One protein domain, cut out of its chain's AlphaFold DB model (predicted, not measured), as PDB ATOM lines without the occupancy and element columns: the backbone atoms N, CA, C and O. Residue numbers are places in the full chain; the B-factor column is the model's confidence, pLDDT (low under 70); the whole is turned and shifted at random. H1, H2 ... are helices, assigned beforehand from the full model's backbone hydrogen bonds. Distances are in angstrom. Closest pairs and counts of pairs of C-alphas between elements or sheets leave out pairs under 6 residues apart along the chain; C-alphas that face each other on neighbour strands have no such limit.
ATOM      1  N   TYR A   2     176.643 132.379 117.567       74.75
ATOM      2  CA  TYR A   2     175.299 131.902 117.954       74.75
ATOM      3  C   TYR A   2     174.998 132.012 119.466       74.75
ATOM      4  O   TYR A   2     173.957 132.541 119.852       74.75
ATOM      5  N   ASN A   3     175.954 131.649 120.334       80.31
ATOM      6  CA  ASN A   3     175.792 131.731 121.798       80.31
ATOM      7  C   ASN A   3     175.481 133.139 122.314       80.31
ATOM      8  O   ASN A   3     174.711 133.293 123.258       80.31
ATOM      9  N   ASN A   4     176.053 134.178 121.701       82.06
ATOM     10  CA  ASN A   4     175.788 135.546 122.140       82.06
ATOM     11  C   ASN A   4     174.347 135.966 121.819       82.06
ATOM     12  O   ASN A   4     173.713 136.628 122.632       82.06
ATOM     13  N   ARG A   5     173.810 135.531 120.671       83.88
ATOM     14  CA  ARG A   5     172.419 135.790 120.281       83.88
ATOM     15  C   ARG A   5     171.439 135.058 121.198       83.88
ATOM     16  O   ARG A   5     170.493 135.677 121.663       83.88
ATOM     17  N   ILE A   6     171.710 133.788 121.511       85.88
ATOM     18  CA  ILE A   6     170.898 133.000 122.454       85.88
ATOM     19  C   ILE A   6     170.918 133.640 123.849       85.88
ATOM     20  O   ILE A   6     169.872 133.818 124.465       85.88
ATOM     21  N   ARG A   7     172.094 134.052 124.337       85.25
ATOM     22  CA  ARG A   7     172.236 134.707 125.644       85.25
ATOM     23  C   ARG A   7     171.486 136.039 125.712       85.25
ATOM     24  O   ARG A   7     170.798 136.288 126.699       85.25
ATOM     25  N   LEU A   8     171.600 136.876 124.680       83.25
ATOM     26  CA  LEU A   8     170.907 138.168 124.606       83.25
ATOM     27  C   LEU A   8     169.387 138.012 124.460       83.25
ATOM     28  O   LEU A   8     168.653 138.805 125.033       83.25
ATOM     29  N   GLY A   9     168.924 136.985 123.740       85.19
ATOM     30  CA  GLY A   9     167.501 136.667 123.585       85.19
ATOM     31  C   GLY A   9     166.891 135.882 124.750       85.19
ATOM     32  O   GLY A   9     165.693 135.616 124.740       85.19
ATOM     33  N   SER A  10     167.686 135.492 125.750       91.81
ATOM     34  CA  SER A  10     167.166 134.835 126.951       91.81
ATOM     35  C   SER A  10     166.324 135.799 127.793       91.81
ATOM     36  O   SER A  10     166.533 137.017 127.760       91.81
ATOM     37  N   SER A  11     165.402 135.262 128.598       92.31
ATOM     38  CA  SER A  11     164.584 136.057 129.526       92.31
ATOM     39  C   SER A  11     165.452 136.904 130.460       92.31
ATOM     40  O   SER A  11     165.273 138.117 130.531       92.31
ATOM     41  N   LYS A  12     166.476 136.291 131.070       91.75
ATOM     42  CA  LYS A  12     167.452 136.978 131.931       91.75
ATOM     43  C   LYS A  12     168.224 138.074 131.194       91.75
ATOM     44  O   LYS A  12     168.461 139.140 131.750       91.75
ATOM     45  N   GLY A  13     168.624 137.825 129.944       88.75
ATOM     46  CA  GLY A  13     169.304 138.824 129.116       88.75
ATOM     47  C   GLY A  13     168.413 140.029 128.810       88.75
ATOM     48  O   GLY A  13     168.865 141.170 128.891       88.75
ATOM     49  N   THR A  14     167.136 139.772 128.530       92.31
ATOM     50  CA  THR A  14     166.131 140.805 128.255       92.31
ATOM     51  C   THR A  14     165.817 141.631 129.502       92.31
ATOM     52  O   THR A  14     165.754 142.856 129.435       92.31
ATOM     53  N   GLU A  15     165.660 140.977 130.651       93.81
ATOM     54  CA  GLU A  15     165.419 141.633 131.936       93.81
ATOM     55  C   GLU A  15     166.606 142.514 132.347       93.81
ATOM     56  O   GLU A  15     166.428 143.692 132.651       93.81
ATOM     57  N   ALA A  16     167.836 142.002 132.231       90.31
ATOM     58  CA  ALA A  16     169.044 142.784 132.485       90.31
ATOM     59  C   ALA A  16     169.179 143.994 131.539       90.31
ATOM     60  O   ALA A  16     169.615 145.065 131.963       90.31
ATOM     61  N   ALA A  17     168.789 143.855 130.266       88.94
ATOM     62  CA  ALA A  17     168.780 144.966 129.316       88.94
ATOM     63  C   ALA A  17     167.737 146.037 129.678       88.94
ATOM     64  O   ALA A  17     168.033 147.233 129.587       88.94
ATOM     65  N   LYS A  18     166.545 145.630 130.139       91.69
ATOM     66  CA  LYS A  18     165.523 146.558 130.652       91.69
ATOM     67  C   LYS A  18     166.023 147.312 131.879       91.69
ATOM     68  O   LYS A  18     166.034 148.539 131.850       91.69
ATOM     69  N   LEU A  19     166.536 146.603 132.888       91.44
ATOM     70  CA  LEU A  19     167.096 147.220 134.097       91.44
ATOM     71  C   LEU A  19     168.219 148.209 133.773       91.44
ATOM     72  O   LEU A  19     168.251 149.309 134.318       91.44
ATOM     73  N   ARG A  20     169.124 147.851 132.856       87.25
ATOM     74  CA  ARG A  20     170.187 148.757 132.398       87.25
ATOM     75  C   ARG A  20     169.612 150.029 131.777       87.25
ATOM     76  O   ARG A  20     170.097 151.119 132.065       87.25
ATOM     77  N   THR A  21     168.595 149.890 130.933       89.19
ATOM     78  CA  THR A  21     167.966 151.033 130.264       89.19
ATOM     79  C   THR A  21     167.274 151.946 131.274       89.19
ATOM     80  O   THR A  21     167.453 153.160 131.231       89.19
ATOM     81  N   GLU A  22     166.516 151.369 132.206       91.56
ATOM     82  CA  GLU A  22     165.739 152.115 133.197       91.56
ATOM     83  C   GLU A  22     166.614 152.796 134.250       91.56
ATOM     84  O   GLU A  22     166.408 153.975 134.531       91.56
ATOM     85  N   LEU A  23     167.591 152.080 134.815       86.88
ATOM     86  CA  LEU A  23     168.384 152.582 135.938       86.88
ATOM     87  C   LEU A  23     169.598 153.405 135.501       86.88
ATOM     88  O   LEU A  23     169.948 154.376 136.169       86.88
ATOM     89  N   ALA A  24     170.250 153.025 134.398       82.12
ATOM     90  CA  ALA A  24     171.455 153.699 133.925       82.12
ATOM     91  C   ALA A  24     171.169 154.587 132.707       82.12
ATOM     92  O   ALA A  24     171.419 155.784 132.745       82.12
ATOM     93  N   GLU A  25     170.639 154.049 131.608       87.19
ATOM     94  CA  GLU A  25     170.631 154.822 130.352       87.19
ATOM     95  C   GLU A  25     169.644 156.000 130.363       87.19
ATOM     96  O   GLU A  25     169.956 157.052 129.807       87.19
ATOM     97  N   ARG A  26     168.495 155.873 131.041       87.12
ATOM     98  CA  ARG A  26     167.472 156.930 131.117       87.12
ATOM     99  C   ARG A  26     167.952 158.174 131.874       87.12
ATOM    100  O   ARG A  26     167.735 159.288 131.405       87.12
ATOM    101  N   SER A  27     168.608 158.012 133.023       84.81
ATOM    102  CA  SER A  27     169.132 159.139 133.816       84.81
ATOM    103  C   SER A  27     170.308 159.835 133.115       84.81
ATOM    104  O   SER A  27     170.433 161.059 133.161       84.81
ATOM    105  N   PHE A  28     171.113 159.073 132.370       82.50
ATOM    106  CA  PHE A  28     172.248 159.578 131.594       82.50
ATOM    107  C   PHE A  28     171.923 159.853 130.124       82.50
ATOM    108  O   PHE A  28     172.830 159.984 129.304       82.50
ATOM    109  N   GLN A  29     170.646 159.980 129.761       88.56
ATOM    110  CA  GLN A  29     170.246 160.132 128.363       88.56
ATOM    111  C   GLN A  29     170.868 161.372 127.701       88.56
ATOM    112  O   GLN A  29     171.283 161.334 126.542       88.56
ATOM    113  N   HIS A  30     171.013 162.459 128.460       86.12
ATOM    114  CA  HIS A  30     171.674 163.678 128.002       86.12
ATOM    115  C   HIS A  30     173.152 163.442 127.631       86.12
ATOM    116  O   HIS A  30     173.619 163.974 126.628       86.12
ATOM    117  N   THR A  31     173.876 162.600 128.370       87.12
ATOM    118  CA  THR A  31     175.290 162.287 128.106       87.12
ATOM    119  C   THR A  31     175.464 161.163 127.077       87.12
ATOM    120  O   THR A  31     176.390 161.182 126.269       87.12
ATOM    121  N   LEU A  32     174.568 160.175 127.073       86.06
ATOM    122  CA  LEU A  32     174.649 158.996 126.211       86.06
ATOM    123  C   LEU A  32     174.171 159.260 124.784       86.06
ATOM    124  O   LEU A  32     174.869 158.889 123.840       86.06
ATOM    125  N   ASP A  33     173.004 159.891 124.631       84.88
ATOM    126  CA  ASP A  33     172.381 160.101 123.322       84.88
ATOM    127  C   ASP A  33     172.772 161.449 122.713       84.88
ATOM    128  O   ASP A  33     173.111 161.503 121.532       84.88
ATOM    129  N   ARG A  34     172.779 162.531 123.506       82.94
ATOM    130  CA  ARG A  34     173.231 163.850 123.019       82.94
ATOM    131  C   ARG A  34     174.732 164.078 123.193       82.94
ATOM    132  O   ARG A  34     175.342 164.696 122.330       82.94
ATOM    133  N   GLY A  35     175.329 163.563 124.267       82.06
ATOM    134  CA  GLY A  35     176.764 163.707 124.560       82.06
ATOM    135  C   GLY A  35     177.680 162.698 123.856       82.06
ATOM    136  O   GLY A  35     178.893 162.740 124.039       82.06
ATOM    137  N   GLY A  36     177.133 161.778 123.051       85.06
ATOM    138  CA  GLY A  36     177.921 160.877 122.202       85.06
ATOM    139  C   GLY A  36     178.687 159.770 122.938       85.06
ATOM    140  O   GLY A  36     179.471 159.052 122.318       85.06
ATOM    141  N   MET A  37     178.449 159.564 124.237       90.44
ATOM    142  CA  MET A  37     179.205 158.594 125.044       90.44
ATOM    143  C   MET A  37     178.829 157.122 124.827       90.44
ATOM    144  O   MET A  37     179.453 156.219 125.397       90.44
ATOM    145  N   ARG A  38     177.820 156.846 123.995       86.88
ATOM    146  CA  ARG A  38     177.344 155.481 123.719       86.88
ATOM    147  C   ARG A  38     178.404 154.592 123.062       86.88
ATOM    148  O   ARG A  38     178.330 153.369 123.166       86.88
ATOM    149  N   LYS A  39     179.384 155.197 122.387       88.69
ATOM    150  CA  LYS A  39     180.510 154.510 121.748       88.69
ATOM    151  C   LYS A  39     181.820 155.029 122.331       88.69
ATOM    152  O   LYS A  39     182.018 156.229 122.455       88.69
ATOM    153  N   THR A  40     182.730 154.117 122.656       88.75
ATOM    154  CA  THR A  40     184.095 154.442 123.079       88.75
ATOM    155  C   THR A  40     185.071 153.455 122.459       88.75
ATOM    156  O   THR A  40     184.760 152.275 122.304       88.75
ATOM    157  N   TRP A  41     186.245 153.954 122.084       92.62
ATOM    158  CA  TRP A  41     187.335 153.153 121.525       92.62
ATOM    159  C   TRP A  41     188.245 152.567 122.613       92.62
ATOM    160  O   TRP A  41     189.161 151.800 122.315       92.62
ATOM    161  N   LEU A  42     187.993 152.916 123.880       94.81
ATOM    162  CA  LEU A  42     188.736 152.409 125.025       94.81
ATOM    163  C   LEU A  42     188.451 150.920 125.240       94.81
ATOM    164  O   LEU A  42     187.318 150.454 125.115       94.81
ATOM    165  N   ARG A  43     189.494 150.167 125.598       94.56
ATOM    166  CA  ARG A  43     189.392 148.741 125.923       94.56
ATOM    167  C   ARG A  43     189.516 148.514 127.425       94.56
ATOM    168  O   ARG A  43     190.311 149.173 128.092       94.56
ATOM    169  N   GLY A  44     188.760 147.536 127.921       93.81
ATOM    170  CA  GLY A  44     188.687 147.195 129.343       93.81
ATOM    171  C   GLY A  44     187.628 148.013 130.089       93.81
ATOM    172  O   GLY A  44     187.469 149.206 129.847       93.81
ATOM    173  N   GLN A  45     186.895 147.355 130.994       91.69
ATOM    174  CA  GLN A  45     185.804 147.980 131.757       91.69
ATOM    175  C   GLN A  45     186.294 149.172 132.586       91.69
ATOM    176  O   GLN A  45     185.642 150.210 132.602       91.69
ATOM    177  N   GLU A  46     187.472 149.055 133.197       96.19
ATOM    178  CA  GLU A  46     188.056 150.103 134.037       96.19
ATOM    179  C   GLU A  46     188.305 151.404 133.258       96.19
ATOM    180  O   GLU A  46     187.917 152.483 133.703       96.19
ATOM    181  N   ASN A  47     188.893 151.319 132.062       94.94
ATOM    182  CA  ASN A  47     189.173 152.499 131.240       94.94
ATOM    183  C   ASN A  47     187.885 153.174 130.761       94.94
ATOM    184  O   ASN A  47     187.783 154.400 130.768       94.94
ATOM    185  N   VAL A  48     186.880 152.375 130.387       91.25
ATOM    186  CA  VAL A  48     185.556 152.892 130.024       91.25
ATOM    187  C   VAL A  48     184.911 153.586 131.222       91.25
ATOM    188  O   VAL A  48     184.396 154.690 131.075       91.25
ATOM    189  N   GLN A  49     184.989 152.990 132.411       91.06
ATOM    190  CA  GLN A  49     184.418 153.558 133.628       91.06
ATOM    191  C   GLN A  49     185.096 154.874 134.027       91.06
ATOM    192  O   GLN A  49     184.402 155.837 134.346       91.06
ATOM    193  N   LYS A  50     186.430 154.955 133.939       94.75
ATOM    194  CA  LYS A  50     187.183 156.201 134.171       94.75
ATOM    195  C   LYS A  50     186.753 157.305 133.210       94.75
ATOM    196  O   LYS A  50     186.485 158.421 133.643       94.75
ATOM    197  N   HIS A  51     186.630 156.988 131.919       92.25
ATOM    198  CA  HIS A  51     186.151 157.945 130.921       92.25
ATOM    199  C   HIS A  51     184.726 158.422 131.224       92.25
ATOM    200  O   HIS A  51     184.455 159.618 131.150       92.25
ATOM    201  N   TYR A  52     183.837 157.506 131.626       90.25
ATOM    202  CA  TYR A  52     182.476 157.858 132.024       90.25
ATOM    203  C   TYR A  52     182.444 158.801 133.222       90.25
ATOM    204  O   TYR A  52     181.761 159.824 133.177       90.25
ATOM    205  N   LEU A  53     183.207 158.479 134.265       91.88
ATOM    206  CA  LEU A  53     183.263 159.277 135.479       91.88
ATOM    207  C   LEU A  53     183.785 160.689 135.192       91.88
ATOM    208  O   LEU A  53     183.152 161.657 135.599       91.88
ATOM    209  N   MET A  54     184.884 160.811 134.443       93.00
ATOM    210  CA  MET A  54     185.466 162.110 134.091       93.00
ATOM    211  C   MET A  54     184.505 162.972 133.269       93.00
ATOM    212  O   MET A  54     184.375 164.166 133.530       93.00
ATOM    213  N   HIS A  55     183.805 162.381 132.298       91.12
ATOM    214  CA  HIS A  55     182.889 163.130 131.442       91.12
ATOM    215  C   HIS A  55     181.644 163.604 132.204       91.12
ATOM    216  O   HIS A  55     181.266 164.769 132.101       91.12
ATOM    217  N   ILE A  56     181.028 162.730 133.009       91.56
ATOM    218  CA  ILE A  56     179.857 163.088 133.824       91.56
ATOM    219  C   ILE A  56     180.242 164.113 134.897       91.56
ATOM    220  O   ILE A  56     179.514 165.081 135.102       91.56
ATOM    221  N   ALA A  57     181.399 163.946 135.546       92.44
ATOM    222  CA  ALA A  57     181.906 164.918 136.509       92.44
ATOM    223  C   ALA A  57     182.133 166.287 135.853       92.44
ATOM    224  O   ALA A  57     181.702 167.296 136.403       92.44
ATOM    225  N   GLY A  58     182.735 166.325 134.660       91.38
ATOM    226  CA  GLY A  58     182.924 167.561 133.898       91.38
ATOM    227  C   GLY A  58     181.603 168.227 133.504       91.38
ATOM    228  O   GLY A  58     181.458 169.436 133.664       91.38
ATOM    229  N   PHE A  59     180.617 167.447 133.053       89.69
ATOM    230  CA  PHE A  59     179.286 167.960 132.726       89.69
ATOM    231  C   PHE A  59     178.576 168.545 133.956       89.69
ATOM    232  O   PHE A  59     178.099 169.680 133.912       89.69
ATOM    233  N   ASN A  60     178.556 167.809 135.071       90.56
ATOM    234  CA  ASN A  60     177.942 168.266 136.319       90.56
ATOM    235  C   ASN A  60     178.656 169.496 136.886       90.56
ATOM    236  O   ASN A  60     177.997 170.423 137.354       90.56
ATOM    237  N   LEU A  61     179.988 169.536 136.802       92.31
ATOM    238  CA  LEU A  61     180.761 170.712 137.181       92.31
ATOM    239  C   LEU A  61     180.388 171.907 136.304       92.31
ATOM    240  O   LEU A  61     180.177 172.985 136.837       92.31
ATOM    241  N   GLY A  62     180.240 171.730 134.990       90.44
ATOM    242  CA  GLY A  62     179.802 172.804 134.100       90.44
ATOM    243  C   GLY A  62     178.404 173.340 134.433       90.44
ATOM    244  O   GLY A  62     178.182 174.545 134.364       90.44
ATOM    245  N   LEU A  63     177.472 172.477 134.852       91.56
ATOM    246  CA  LEU A  63     176.157 172.908 135.344       91.56
ATOM    247  C   LEU A  63     176.268 173.741 136.624       91.56
ATOM    248  O   LEU A  63     175.679 174.815 136.698       91.56
ATOM    249  N   LEU A  64     177.038 173.260 137.601       91.69
ATOM    250  CA  LEU A  64     177.250 173.952 138.871       91.69
ATOM    251  C   LEU A  64     177.981 175.285 138.666       91.69
ATOM    252  O   LEU A  64     177.590 176.293 139.240       91.69
ATOM    253  N   MET A  65     178.999 175.309 137.806       91.12
ATOM    254  CA  MET A  65     179.709 176.529 137.426       91.12
ATOM    255  C   MET A  65     178.757 177.530 136.777       91.12
ATOM    256  O   MET A  65     178.747 178.689 137.170       91.12
ATOM    257  N   ARG A  66     177.894 177.085 135.855       90.62
ATOM    258  CA  ARG A  66     176.911 177.971 135.226       90.62
ATOM    259  C   ARG A  66     175.932 178.565 136.235       90.62
ATOM    260  O   ARG A  66     175.569 179.720 136.081       90.62
ATOM    261  N   GLU A  67     175.531 177.806 137.248       88.75
ATOM    262  CA  GLU A  67     174.665 178.316 138.317       88.75
ATOM    263  C   GLU A  67     175.390 179.335 139.209       88.75
ATOM    264  O   GLU A  67     174.837 180.379 139.535       88.75
ATOM    265  N   LEU A  68     176.640 179.054 139.593       85.50
ATOM    266  CA  LEU A  68     177.390 179.906 140.521       85.50
ATOM    267  C   LEU A  68     177.978 181.163 139.871       85.50
ATOM    268  O   LEU A  68     178.108 182.185 140.538       85.50
ATOM    269  N   THR A  69     178.395 181.080 138.608       81.50
ATOM    270  CA  THR A  69     179.128 182.157 137.926       81.50
ATOM    271  C   THR A  69     178.432 182.667 136.669       81.50
ATOM    272  O   THR A  69     178.889 183.645 136.092       81.50
ATOM    273  N   GLY A  70     177.365 182.017 136.198       85.69
ATOM    274  CA  GLY A  70     176.757 182.289 134.890       85.69
ATOM    275  C   GLY A  70     177.459 181.581 133.722       85.69
ATOM    276  O   GLY A  70     176.874 181.426 132.649       85.69
ATOM    277  N   TYR A  71     178.676 181.059 133.923       87.00
ATOM    278  CA  TYR A  71     179.486 180.445 132.867       87.00
ATOM    279  C   TYR A  71     179.668 178.940 133.080       87.00
ATOM    280  O   TYR A  71     180.108 178.480 134.128       87.00
ATOM    281  N   GLY A  72     179.413 178.144 132.040       85.44
ATOM    282  CA  GLY A  72     179.513 176.678 132.113       85.44
ATOM    283  C   GLY A  72     180.933 176.099 132.111       85.44
ATOM    284  O   GLY A  72     181.091 174.882 132.113       85.44
ATOM    285  N   THR A  73     181.973 176.935 132.059       86.56
ATOM    286  CA  THR A  73     183.375 176.495 132.079       86.56
ATOM    287  C   THR A  73     184.238 177.473 132.866       86.56
ATOM    288  O   THR A  73     183.973 178.674 132.870       86.56
ATOM    289  N   LEU A  74     185.317 176.968 133.476       79.44
ATOM    290  CA  LEU A  74     186.309 177.804 134.164       79.44
ATOM    291  C   LEU A  74     186.941 178.833 133.223       79.44
ATOM    292  O   LEU A  74     187.155 179.970 133.620       79.44
ATOM    293  N   LYS A  75     187.202 178.446 131.969       83.94
ATOM    294  CA  LYS A  75     187.749 179.360 130.965       83.94
ATOM    295  C   LYS A  75     186.763 180.472 130.612       83.94
ATOM    296  O   LYS A  75     187.165 181.621 130.629       83.94
ATOM    297  N   GLY A  76     185.492 180.149 130.367       84.75
ATOM    298  CA  GLY A  76     184.473 181.172 130.117       84.75
ATOM    299  C   GLY A  76     184.315 182.131 131.298       84.75
ATOM    300  O   GLY A  76     184.259 183.334 131.099       84.75
ATOM    301  N   ALA A  77     184.346 181.605 132.527       81.50
ATOM    302  CA  ALA A  77     184.321 182.436 133.728       81.50
ATOM    303  C   ALA A  77     185.563 183.334 133.856       81.50
ATOM    304  O   ALA A  77     185.439 184.453 134.330       81.50
ATOM    305  N   ALA A  78     186.749 182.862 133.461       81.19
ATOM    306  CA  ALA A  78     187.980 183.651 133.489       81.19
ATOM    307  C   ALA A  78     188.025 184.706 132.374       81.19
ATOM    308  O   ALA A  78     188.449 185.829 132.622       81.19
TER     309      ALA A  78
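Overview. This is residues 2 to 78 of the 120 residues of the protein "Transposase" of Pseudodesulfovibrio profundus (UniProt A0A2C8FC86). An open, drawn-out zigzag of helices: the long helix H4, 35.4 A from first to last C-alpha, makes the larger share of the length and the shorter H2, 19.7 A, runs along the other part, with the short helix H3 and a link that folds back, residues 35 to 44, between them along the chain. H1 makes a corner with the beginning of H2 at one end, and little H5 sits beside the last turns of H4 at the other. The printed part has 77 residues with five named helices, H1 to H5 in chain order, and no named strand; its class is all helix. It is only just loose, close to extended, with a radius of gyration of the C-alphas of 17.0 A, and its outline is a rod of 55 by 25 by 17 A.

Along the chain. H4, residues 45 to 69, is the longest helix at 35.4 A; its C-alpha 45 is at (185.804, 147.980, 131.757). H3 is residues 29 to 34, and H5 is residues 74 to 78, ending with C-alpha 78 at (187.980, 183.651, 133.489). H2, residues 11 to 25, measures 19.7 A. H1, residues 2 to 9, measures 10.7 A and begins with C-alpha 2 at (175.299, 131.902, 117.954).

Arrangement. H4 and H3 are close but not clearly touching, their closest C-alphas, Thr 31 and Ile 56, 7.4 A apart, and about perpendicular at 80 degrees. H4 and H5 are close but not clearly touching, with C-alphas 69 and 77 closest at 6.7 A. H2 is apart from H4. H1 and H2 are close but not clearly touching, at a steep tilt of 63 degrees, the same way; the closest C-alphas, Arg 7 and Gly 13, are 6.1 A apart. Every O i to N i+4 pair is within hydrogen-bond range in H1, H2, H4 and H5, and 1 of 2 in H3.

Size, cuts and confidence. The C-alphas of Tyr 2 and Ala 78, the two farthest apart, are 55.5 A apart. The printed part has no cut and no long link. Its mean pLDDT is 88.3, and no printed residue is under 70.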